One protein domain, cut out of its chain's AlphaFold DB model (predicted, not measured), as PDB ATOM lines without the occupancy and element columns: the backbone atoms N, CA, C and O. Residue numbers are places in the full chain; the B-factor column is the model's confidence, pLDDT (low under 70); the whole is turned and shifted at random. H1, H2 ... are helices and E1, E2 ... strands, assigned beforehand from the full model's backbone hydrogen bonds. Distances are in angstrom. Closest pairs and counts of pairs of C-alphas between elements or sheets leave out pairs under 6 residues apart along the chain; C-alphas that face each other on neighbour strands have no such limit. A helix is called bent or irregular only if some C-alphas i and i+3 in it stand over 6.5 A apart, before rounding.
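What this domain is: This is residues 72 to 151 of the 168 residues of an uncharacterized protein of Pseudogymnoascus sp. 23342-1-I1 (UniProt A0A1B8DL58). A small, twisted sheet of four short strands, E1, E2, E4 and E3, has short helices at its margins: H1 sits beside the strands, H3 and H4 graze the sheet, and H2 is off it. Two loops make the long axis, residues 105 to 125 towards one end and the turn of the hairpin E3 and E4 towards the other. The printed part has 80 residues, with four helices and four strands in the order E1 H1 H2 E2 H3 E3 E4 H4, a mixed class; the sheet, in the order E1, E2, E4, E3, is also mixed. It is only just loose, close to compact, with a radius of gyration of the C-alphas of 14.0 A, and flat, spanning 47 by 34 by 17 A.

How they stand to each other: Start at the inner strands E2, residues 97 to 100, and E4, residues 139 to 143: they are parallel, at 32 degrees, with N 98 and O 140 within hydrogen-bond range at 2.8 A. Beside E4 find edge strand E3, residues 126 to 130, antiparallel at 153 degrees in a hairpin, with N 128 and O 141 at 2.8 A. Beside E2 find edge strand E1, residues 72 to 74, antiparallel at 140 degrees, with N 99 and O 73 at 2.8 A. From edge to edge the strands' lines turn by 93 degrees. H1, residues 75 to 81, is on the sheet at a height of 6.9 A, over none of its strands; its closest C-alphas to E2 are Ala 75 and Leu 98, 4.7 A. H3, residues 101 to 104, only grazes the sheet, as does H4, residues 145 to 151, with residues 145 to 148. H2, residues 83 to 87, is not on the sheet; it is close to but not clearly touching H1, the C-alphas of Leu 79 and Phe 85 being closest at 5.4 A. Of the O i to N i+4 pairs, H1 has 0 of 3 within range, H2 0 of 1 and H4 2 of 3, while of the O i to N i+3 pairs H1 has 3 of 4 and H2 2 of 2; H3 is too short for an i+4 pair.

Where its parts are: Find C-alpha 72 at (101.120, 269.983, 283.985), where E1 begins, 7.1 A long. H1 is 12.7 A long and irregular, with C-alphas 78 and 81 7.1 A apart. E3 runs 13.5 A, and E4 runs 12.9 A from C-alpha 139 at (97.713, 280.997, 285.268). H4, 11.0 A long, is only just irregular, with C-alphas 148 and 151 6.6 A apart; it ends at C-alpha 151 at (112.454, 277.094, 272.642). E2 is 10.5 A, H2 8.1 A and H3 5.1 A long.

The domain as a whole: The C-alphas of Arg 113 and Asp 134 are the two farthest apart, 47.7 A. The link from H3 to E3, 21 residues, is long, and the printed part has no cut. Mean pLDDT of the printed part is 84.0; look for values under 70 at residues 109 to 113, 133 to 135 and 150 to 151.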
ATOM      1  N   PHE A  72     101.283 268.994 282.933       93.62
ATOM      2  CA  PHE A  72     101.120 269.983 283.985       93.62
ATOM      3  C   PHE A  72     100.493 269.352 285.218       93.62
ATOM      4  O   PHE A  72      99.569 268.548 285.143       93.62
ATOM      5  N   GLN A  73     100.953 269.787 286.381       92.38
ATOM      6  CA  GLN A  73     100.342 269.436 287.655       92.38
ATOM      7  C   GLN A  73     100.348 270.647 288.591       92.38
ATOM      8  O   GLN A  73     101.140 271.570 288.388       92.38
ATOM      9  N   PRO A  74      99.488 270.682 289.622       91.50
ATOM     10  CA  PRO A  74      99.561 271.711 290.653       91.50
ATOM     11  C   PRO A  74     100.954 271.762 291.290       91.50
ATOM     12  O   PRO A  74     101.495 270.731 291.696       91.50
ATOM     13  N   ALA A  75     101.533 272.959 291.409       90.81
ATOM     14  CA  ALA A  75     102.920 273.117 291.848       90.81
ATOM     15  C   ALA A  75     103.181 272.512 293.236       90.81
ATOM     16  O   ALA A  75     104.216 271.891 293.466       90.81
ATOM     17  N   PHE A  76     102.210 272.607 294.145       88.56
ATOM     18  CA  PHE A  76     102.336 272.093 295.509       88.56
ATOM     19  C   PHE A  76     102.351 270.562 295.596       88.56
ATOM     20  O   PHE A  76     102.803 270.018 296.604       88.56
ATOM     21  N   LEU A  77     101.945 269.844 294.538       87.12
ATOM     22  CA  LEU A  77     102.098 268.386 294.490       87.12
ATOM     23  C   LEU A  77     103.563 267.950 294.411       87.12
ATOM     24  O   LEU A  77     103.873 266.839 294.834       87.12
ATOM     25  N   THR A  78     104.476 268.817 293.962       87.75
ATOM     26  CA  THR A  78     105.921 268.519 293.967       87.75
ATOM     27  C   THR A  78     106.462 268.288 295.371       87.75
ATOM     28  O   THR A  78     107.395 267.510 295.560       87.75
ATOM     29  N   LEU A  79     105.826 268.893 296.376       87.31
ATOM     30  CA  LEU A  79     106.212 268.720 297.766       87.31
ATOM     31  C   LEU A  79     105.790 267.363 298.324       87.31
ATOM     32  O   LEU A  79     106.289 267.004 299.378       87.31
ATOM     33  N   ARG A  80     104.931 266.575 297.660       86.56
ATOM     34  CA  ARG A  80     104.342 265.334 298.209       86.56
ATOM     35  C   ARG A  80     105.356 264.338 298.779       86.56
ATOM     36  O   ARG A  80     105.042 263.627 299.729       86.56
ATOM     37  N   HIS A  81     106.553 264.296 298.208       85.88
ATOM     38  CA  HIS A  81     107.645 263.411 298.620       85.88
ATOM     39  C   HIS A  81     108.704 264.121 299.473       85.88
ATOM     40  O   HIS A  81     109.832 263.657 299.586       85.88
ATOM     41  N   THR A  82     108.362 265.260 300.069       87.00
ATOM     42  CA  THR A  82     109.268 266.065 300.894       87.00
ATOM     43  C   THR A  82     108.829 266.060 302.349       87.00
ATOM     44  O   THR A  82     107.654 265.838 302.661       87.00
ATOM     45  N   THR A  83     109.744 266.363 303.266       88.56
ATOM     46  CA  THR A  83     109.374 266.566 304.674       88.56
ATOM     47  C   THR A  83     108.444 267.767 304.854       88.56
ATOM     48  O   THR A  83     107.578 267.727 305.732       88.56
ATOM     49  N   ALA A  84     108.546 268.776 303.981       86.75
ATOM     50  CA  ALA A  84     107.706 269.972 303.991       86.75
ATOM     51  C   ALA A  84     106.219 269.673 303.734       86.75
ATOM     52  O   ALA A  84     105.356 270.424 304.190       86.75
ATOM     53  N   PHE A  85     105.888 268.550 303.079       87.31
ATOM     54  CA  PHE A  85     104.491 268.164 302.849       87.31
ATOM     55  C   PHE A  85     103.691 268.003 304.141       87.31
ATOM     56  O   PHE A  85     102.499 268.289 304.165       87.31
ATOM     57  N   LYS A  86     104.342 267.579 305.233       85.25
ATOM     58  CA  LYS A  86     103.691 267.383 306.540       85.25
ATOM     59  C   LYS A  86     103.087 268.673 307.097       85.25
ATOM     60  O   LYS A  86     102.155 268.615 307.891       85.25
ATOM     61  N   SER A  87     103.629 269.814 306.685       84.88
ATOM     62  CA  SER A  87     103.177 271.150 307.074       84.88
ATOM     63  C   SER A  87     102.367 271.836 305.970       84.88
ATOM     64  O   SER A  87     101.978 272.989 306.127       84.88
ATOM     65  N   CYS A  88     102.127 271.153 304.847       80.81
ATOM     66  CA  CYS A  88     101.442 271.697 303.687       80.81
ATOM     67  C   CYS A  88      99.936 271.426 303.784       80.81
ATOM     68  O   CYS A  88      99.487 270.282 303.697       80.81
ATOM     69  N   GLU A  89      99.134 272.480 303.926       82.69
ATOM     70  CA  GLU A  89      97.677 272.360 303.906       82.69
ATOM     71  C   GLU A  89      97.182 272.203 302.463       82.69
ATOM     72  O   GLU A  89      97.053 273.174 301.725       82.69
ATOM     73  N   THR A  90      96.914 270.969 302.033       71.75
ATOM     74  CA  THR A  90      96.635 270.644 300.620       71.75
ATOM     75  C   THR A  90      95.434 271.400 300.030       71.75
ATOM     76  O   THR A  90      95.390 271.618 298.826       71.75
ATOM     77  N   THR A  91      94.479 271.827 300.859       77.50
ATOM     78  CA  THR A  91      93.246 272.517 300.436       77.50
ATOM     79  C   THR A  91      93.349 274.040 300.408       77.50
ATOM     80  O   THR A  91      92.431 274.692 299.916       77.50
ATOM     81  N   ALA A  92      94.419 274.622 300.953       80.94
ATOM     82  CA  ALA A  92      94.567 276.076 301.056       80.94
ATOM     83  C   ALA A  92      95.186 276.713 299.801       80.94
ATOM     84  O   ALA A  92      95.155 277.936 299.646       80.94
ATOM     85  N   TRP A  93      95.765 275.904 298.910       80.31
ATOM     86  CA  TRP A  93      96.542 276.403 297.781       80.31
ATOM     87  C   TRP A  93      95.683 276.646 296.542       80.31
ATOM     88  O   TRP A  93      94.803 275.845 296.230       80.31
ATOM     89  N   PRO A  94      95.934 277.737 295.807       79.94
ATOM     90  CA  PRO A  94      95.200 278.031 294.590       79.94
ATOM     91  C   PRO A  94      95.664 277.146 293.420       79.94
ATOM     92  O   PRO A  94      96.851 276.882 293.240       79.94
ATOM     93  N   ASP A  95      94.719 276.754 292.560       82.31
ATOM     94  CA  ASP A  95      94.987 275.946 291.355       82.31
ATOM     95  C   ASP A  95      95.535 276.772 290.174       82.31
ATOM     96  O   ASP A  95      95.448 276.372 289.007       82.31
ATOM     97  N   ASP A  96      95.985 278.001 290.420       89.31
ATOM     98  CA  ASP A  96      96.519 278.905 289.401       89.31
ATOM     99  C   ASP A  96      98.026 278.770 289.180       89.31
ATOM    100  O   ASP A  96      98.495 279.165 288.111       89.31
ATOM    101  N   LEU A  97      98.744 278.147 290.119       91.94
ATOM    102  CA  LEU A  97     100.160 277.827 290.004       91.94
ATOM    103  C   LEU A  97     100.369 276.351 289.648       91.94
ATOM    104  O   LEU A  97     100.155 275.438 290.452       91.94
ATOM    105  N   LEU A  98     100.839 276.129 288.429       94.12
ATOM    106  CA  LEU A  98     101.162 274.824 287.875       94.12
ATOM    107  C   LEU A  98     102.672 274.664 287.737       94.12
ATOM    108  O   LEU A  98     103.440 275.625 287.788       94.12
ATOM    109  N   VAL A  99     103.089 273.430 287.523       94.38
ATOM    110  CA  VAL A  99     104.467 273.049 287.249       94.38
ATOM    111  C   VAL A  99     104.488 271.992 286.160       94.38
ATOM    112  O   VAL A  99     103.555 271.189 286.056       94.38
ATOM    113  N   THR A 100     105.541 271.984 285.354       94.81
ATOM    114  CA  THR A 100     105.733 270.950 284.343       94.81
ATOM    115  C   THR A 100     106.194 269.636 284.958       94.81
ATOM    116  O   THR A 100     106.845 269.587 286.010       94.81
ATOM    117  N   THR A 101     105.876 268.539 284.280       92.19
ATOM    118  CA  THR A 101     106.330 267.202 284.670       92.19
ATOM    119  C   THR A 101     107.855 267.097 284.657       92.19
ATOM    120  O   THR A 101     108.425 266.517 285.579       92.19
ATOM    121  N   ASP A 102     108.522 267.740 283.696       91.00
ATOM    122  CA  ASP A 102     109.987 267.777 283.604       91.00
ATOM    123  C   ASP A 102     110.641 268.521 284.782       91.00
ATOM    124  O   ASP A 102     111.645 268.068 285.335       91.00
ATOM    125  N   PHE A 103     110.051 269.638 285.229       91.31
ATOM    126  CA  PHE A 103     110.527 270.335 286.424       91.31
ATOM    127  C   PHE A 103     110.339 269.481 287.683       91.31
ATOM    128  O   PHE A 103     111.233 269.416 288.528       91.31
ATOM    129  N   ALA A 104     109.178 268.838 287.816       89.44
ATOM    130  CA  ALA A 104     108.821 268.074 289.004       89.44
ATOM    131  C   ALA A 104     109.599 266.754 289.147       89.44
ATOM    132  O   ALA A 104     109.845 266.306 290.266       89.44
ATOM    133  N   GLN A 105     109.977 266.119 288.036       85.12
ATOM    134  CA  GLN A 105     110.655 264.822 288.023       85.12
ATOM    135  C   GLN A 105     112.156 264.985 287.791       85.12
ATOM    136  O   GLN A 105     112.671 264.855 286.683       85.12
ATOM    137  N   THR A 106     112.886 265.249 288.870       78.94
ATOM    138  CA  THR A 106     114.329 265.518 288.813       78.94
ATOM    139  C   THR A 106     115.168 264.248 288.946       78.94
ATOM    140  O   THR A 106     116.211 264.118 288.300       78.94
ATOM    141  N   VAL A 107     114.692 263.296 289.748       79.44
ATOM    142  CA  VAL A 107     115.351 262.027 290.068       79.44
ATOM    143  C   VAL A 107     114.347 260.881 290.074       79.44
ATOM    144  O   VAL A 107     113.159 261.073 290.348       79.44
ATOM    145  N   HIS A 108     114.833 259.665 289.829       77.44
ATOM    146  CA  HIS A 108     114.013 258.466 289.962       77.44
ATOM    147  C   HIS A 108     113.695 258.193 291.440       77.44
ATOM    148  O   HIS A 108     114.495 257.614 292.175       77.44
ATOM    149  N   THR A 109     112.495 258.581 291.875       69.69
ATOM    150  CA  THR A 109     112.039 258.443 293.271       69.69
ATOM    151  C   THR A 109     111.880 256.989 293.723       69.69
ATOM    152  O   THR A 109     111.939 256.711 294.916       69.69
ATOM    153  N   GLN A 110     111.764 256.045 292.785       66.06
ATOM    154  CA  GLN A 110     111.708 254.599 293.049       66.06
ATOM    155  C   GLN A 110     112.990 254.045 293.694       66.06
ATOM    156  O   GLN A 110     112.950 252.986 294.317       66.06
ATOM    157  N   ALA A 111     114.122 254.739 293.548       61.22
ATOM    158  CA  ALA A 111     115.403 254.329 294.119       61.22
ATOM    159  C   ALA A 111     115.603 254.798 295.575       61.22
ATOM    160  O   ALA A 111     116.564 254.389 296.230       61.22
ATOM    161  N   LEU A 112     114.715 255.649 296.097       65.06
ATOM    162  CA  LEU A 112     114.807 256.164 297.460       65.06
ATOM    163  C   LEU A 112     114.211 255.173 298.459       65.06
ATOM    164  O   LEU A 112     113.016 254.899 298.427       65.06
ATOM    165  N   ARG A 113     115.036 254.692 299.397       62.19
ATOM    166  CA  ARG A 113     114.589 253.820 300.499       62.19
ATOM    167  C   ARG A 113     113.561 254.495 301.411       62.19
ATOM    168  O   ARG A 113     112.592 253.849 301.793       62.19
ATOM    169  N   ASP A 114     113.747 255.785 301.686       70.06
ATOM    170  CA  ASP A 114     112.898 256.550 302.614       70.06
ATOM    171  C   ASP A 114     111.869 257.436 301.890       70.06
ATOM    172  O   ASP A 114     111.044 258.089 302.523       70.06
ATOM    173  N   GLY A 115     111.916 257.481 300.551       71.44
ATOM    174  CA  GLY A 115     110.993 258.250 299.709       71.44
ATOM    175  C   GLY A 115     111.078 259.779 299.833       71.44
ATOM    176  O   GLY A 115     110.275 260.458 299.196       71.44
ATOM    177  N   VAL A 116     112.013 260.319 300.625       82.06
ATOM    178  CA  VAL A 116     112.195 261.763 300.845       82.06
ATOM    179  C   VAL A 116     113.127 262.363 299.786       82.06
ATOM    180  O   VAL A 116     114.263 261.915 299.643       82.06
ATOM    181  N   ILE A 117     112.661 263.389 299.064       84.25
ATOM    182  CA  ILE A 117     113.396 264.052 297.964       84.25
ATOM    183  C   ILE A 117     113.878 265.473 298.295       84.25
ATOM    184  O   ILE A 117     114.202 266.225 297.380       84.25
ATOM    185  N   ASP A 118     113.927 265.862 299.571       86.38
ATOM    186  CA  ASP A 118     114.230 267.240 300.002       86.38
ATOM    187  C   ASP A 118     115.498 267.811 299.349       86.38
ATOM    188  O   ASP A 118     115.477 268.918 298.812       86.38
ATOM    189  N   SER A 119     116.582 267.029 299.312       84.00
ATOM    190  CA  SER A 119     117.867 267.432 298.724       84.00
ATOM    191  C   SER A 119     117.874 267.500 297.190       84.00
ATOM    192  O   SER A 119     118.866 267.927 296.603       84.00
ATOM    193  N   PHE A 120     116.799 267.058 296.529       84.25
ATOM    194  CA  PHE A 120     116.666 266.995 295.067       84.25
ATOM    195  C   PHE A 120     115.619 267.973 294.520       84.25
ATOM    196  O   PHE A 120     115.338 267.967 293.313       84.25
ATOM    197  N   LEU A 121     115.045 268.814 295.389       86.25
ATOM    198  CA  LEU A 121     114.179 269.911 294.978       86.25
ATOM    199  C   LEU A 121     114.969 270.922 294.150       86.25
ATOM    200  O   LEU A 121     116.057 271.359 294.525       86.25
ATOM    201  N   ARG A 122     114.402 271.310 293.008       84.25
ATOM    202  CA  ARG A 122     114.988 272.338 292.148       84.25
ATOM    203  C   ARG A 122     114.499 273.724 292.556       84.25
ATOM    204  O   ARG A 122     113.308 273.884 292.829       84.25
ATOM    205  N   PRO A 123     115.377 274.741 292.549       88.56
ATOM    206  CA  PRO A 123     114.937 276.117 292.697       88.56
ATOM    207  C   PRO A 123     114.072 276.524 291.499       88.56
ATOM    208  O   PRO A 123     114.372 276.193 290.349       88.56
ATOM    209  N   VAL A 124     113.009 277.276 291.770       91.31
ATOM    210  CA  VAL A 124     112.168 277.875 290.732       91.31
ATOM    211  C   VAL A 124     112.938 279.030 290.092       91.31
ATOM    212  O   VAL A 124     113.188 280.040 290.742       91.31
ATOM    213  N   GLN A 125     113.327 278.871 288.828       93.25
ATOM    214  CA  GLN A 125     114.065 279.893 288.069       93.25
ATOM    215  C   GLN A 125     113.235 280.517 286.945       93.25
ATOM    216  O   GLN A 125     113.450 281.674 286.596       93.25
ATOM    217  N   TRP A 126     112.280 279.767 286.392       93.75
ATOM    218  CA  TRP A 126     111.526 280.156 285.205       93.75
ATOM    219  C   TRP A 126     110.029 279.964 285.437       93.75
ATOM    220  O   TRP A 126     109.591 278.897 285.869       93.75
ATOM    221  N   VAL A 127     109.247 281.005 285.138       94.25
ATOM    222  CA  VAL A 127     107.786 281.006 285.279       94.25
ATOM    223  C   VAL A 127     107.160 281.591 284.017       94.25
ATOM    224  O   VAL A 127     107.454 282.722 283.638       94.25
ATOM    225  N   LEU A 128     106.270 280.830 283.385       92.38
ATOM    226  CA  LEU A 128     105.419 281.287 282.292       92.38
ATOM    227  C   LEU A 128     104.093 281.783 282.859       92.38
ATOM    228  O   LEU A 128     103.457 281.094 283.653       92.38
ATOM    229  N   THR A 129     103.641 282.955 282.428       91.69
ATOM    230  CA  THR A 129     102.342 283.499 282.838       91.69
ATOM    231  C   THR A 129     101.422 283.640 281.644       91.69
ATOM    232  O   THR A 129     101.777 284.284 280.658       91.69
ATOM    233  N   ARG A 130     100.207 283.107 281.759       86.50
ATOM    234  CA  ARG A 130      99.147 283.251 280.765       86.50
ATOM    235  C   ARG A 130      98.000 284.058 281.356       86.50
ATOM    236  O   ARG A 130      97.351 283.624 282.311       86.50
ATOM    237  N   LYS A 131      97.728 285.217 280.757       83.69
ATOM    238  CA  LYS A 131      96.525 286.007 281.042       83.69
ATOM    239  C   LYS A 131      95.374 285.477 280.191       83.69
ATOM    240  O   LYS A 131      95.539 285.281 278.992       83.69
ATOM    241  N   ASN A 132      94.220 285.252 280.808       75.62
ATOM    242  CA  ASN A 132      92.989 284.958 280.079       75.62
ATOM    243  C   ASN A 132      92.269 286.283 279.780       75.62
ATOM    244  O   ASN A 132      92.213 287.148 280.653       75.62
ATOM    245  N   GLY A 133      91.741 286.442 278.562       66.69
ATOM    246  CA  GLY A 133      91.170 287.707 278.070       66.69
ATOM    247  C   GLY A 133      89.940 288.221 278.829       66.69
ATOM    248  O   GLY A 133      89.702 289.422 278.835       66.69
ATOM    249  N   ASP A 134      89.225 287.353 279.553       68.19
ATOM    250  CA  ASP A 134      87.890 287.659 280.099       68.19
ATOM    251  C   ASP A 134      87.856 287.818 281.632       68.19
ATOM    252  O   ASP A 134      86.932 287.364 282.305       68.19
ATOM    253  N   GLY A 135      88.900 288.399 282.233       65.69
ATOM    254  CA  GLY A 135      88.964 288.608 283.691       65.69
ATOM    255  C   GLY A 135      89.133 287.322 284.517       65.69
ATOM    256  O   GLY A 135      89.120 287.357 285.748       65.69
ATOM    257  N   ALA A 136      89.326 286.179 283.856       73.38
ATOM    258  CA  ALA A 136      89.676 284.929 284.510       73.38
ATOM    259  C   ALA A 136      91.087 284.996 285.124       73.38
ATOM    260  O   ALA A 136      91.973 285.701 284.635       73.38
ATOM    261  N   LYS A 137      91.298 284.228 286.203       79.31
ATOM    262  CA  LYS A 137      92.568 284.194 286.944       79.31
ATOM    263  C   LYS A 137      93.744 283.908 286.003       79.31
ATOM    264  O   LYS A 137      93.676 282.994 285.177       79.31
ATOM    265  N   THR A 138      94.814 284.689 286.157       86.88
ATOM    266  CA  THR A 138      96.089 284.459 285.463       86.88
ATOM    267  C   THR A 138      96.648 283.116 285.915       86.88
ATOM    268  O   THR A 138      96.691 282.851 287.112       86.88
ATOM    269  N   LYS A 139      97.054 282.271 284.967       90.56
ATOM    270  CA  LYS A 139      97.713 280.997 285.268       90.56
ATOM    271  C   LYS A 139      99.222 281.183 285.182       90.56
ATOM    272  O   LYS A 139      99.708 281.784 284.223       90.56
ATOM    273  N   ALA A 140      99.939 280.673 286.172       93.56
ATOM    274  CA  ALA A 140     101.391 280.628 286.205       93.56
ATOM    275  C   ALA A 140     101.851 279.173 286.079       93.56
ATOM    276  O   ALA A 140     101.257 278.279 286.675       93.56
ATOM    277  N   VAL A 141     102.900 278.933 285.301       94.62
ATOM    278  CA  VAL A 141     103.477 277.606 285.088       94.62
ATOM    279  C   VAL A 141     104.974 277.683 285.336       94.62
ATOM    280  O   VAL A 141     105.686 278.398 284.635       94.62
ATOM    281  N   VAL A 142     105.457 276.954 286.334       95.25
ATOM    282  CA  VAL A 142     106.886 276.761 286.577       95.25
ATOM    283  C   VAL A 142     107.426 275.751 285.568       95.25
ATOM    284  O   VAL A 142     106.871 274.659 285.444       95.25
ATOM    285  N   ILE A 143     108.505 276.109 284.873       94.25
ATOM    286  CA  ILE A 143     109.156 275.258 283.867       94.25
ATOM    287  C   ILE A 143     110.595 274.941 284.268       94.25
ATOM    288  O   ILE A 143     111.225 275.674 285.041       94.25
ATOM    289  N   SER A 144     111.136 273.848 283.737       92.31
ATOM    290  CA  SER A 144     112.523 273.471 283.985       92.31
ATOM    291  C   SER A 144     113.510 274.361 283.215       92.31
ATOM    292  O   SER A 144     113.162 274.931 282.179       92.31
ATOM    293  N   PRO A 145     114.774 274.468 283.667       90.38
ATOM    294  CA  PRO A 145     115.811 275.161 282.900       90.38
ATOM    295  C   PRO A 145     116.014 274.583 281.491       90.38
ATOM    296  O   PRO A 145     116.348 275.320 280.570       90.38
ATOM    297  N   HIS A 146     115.789 273.277 281.320       89.81
ATOM    298  CA  HIS A 146     115.865 272.613 280.021       89.81
ATOM    299  C   HIS A 146     114.726 273.086 279.107       89.81
ATOM    300  O   HIS A 146     114.967 273.551 277.995       89.81
ATOM    301  N   GLU A 147     113.490 273.079 279.610       89.69
ATOM    302  CA  GLU A 147     112.317 273.582 278.885       89.69
ATOM    303  C   GLU A 147     112.395 275.079 278.569       89.69
ATOM    304  O   GLU A 147     111.830 275.514 277.573       89.69
ATOM    305  N   ALA A 148     113.094 275.870 279.387       88.94
ATOM    306  CA  ALA A 148     113.309 277.294 279.136       88.94
ATOM    307  C   ALA A 148     114.332 277.567 278.016       88.94
ATOM    308  O   ALA A 148     114.265 278.612 277.366       88.94
ATOM    309  N   GLN A 149     115.279 276.653 277.784       84.62
ATOM    310  CA  GLN A 149     116.370 276.839 276.822       84.62
ATOM    311  C   GLN A 149     116.070 276.258 275.432       84.62
ATOM    312  O   GLN A 149     116.439 276.860 274.423       84.62
ATOM    313  N   GLU A 150     115.371 275.127 275.372       69.50
ATOM    314  CA  GLU A 150     114.936 274.469 274.131       69.50
ATOM    315  C   GLU A 150     114.096 275.331 273.159       69.50
ATOM    316  O   GLU A 150     114.288 275.196 271.949       69.50
ATOM    317  N   PRO A 151     113.224 276.274 273.584       57.38
ATOM    318  CA  PRO A 151     112.454 277.094 272.642       57.38
ATOM    319  C   PRO A 151     113.293 278.066 271.790       57.38
ATOM    320  O   PRO A 151     112.735 278.789 270.969       57.38
TER     321      PRO A 151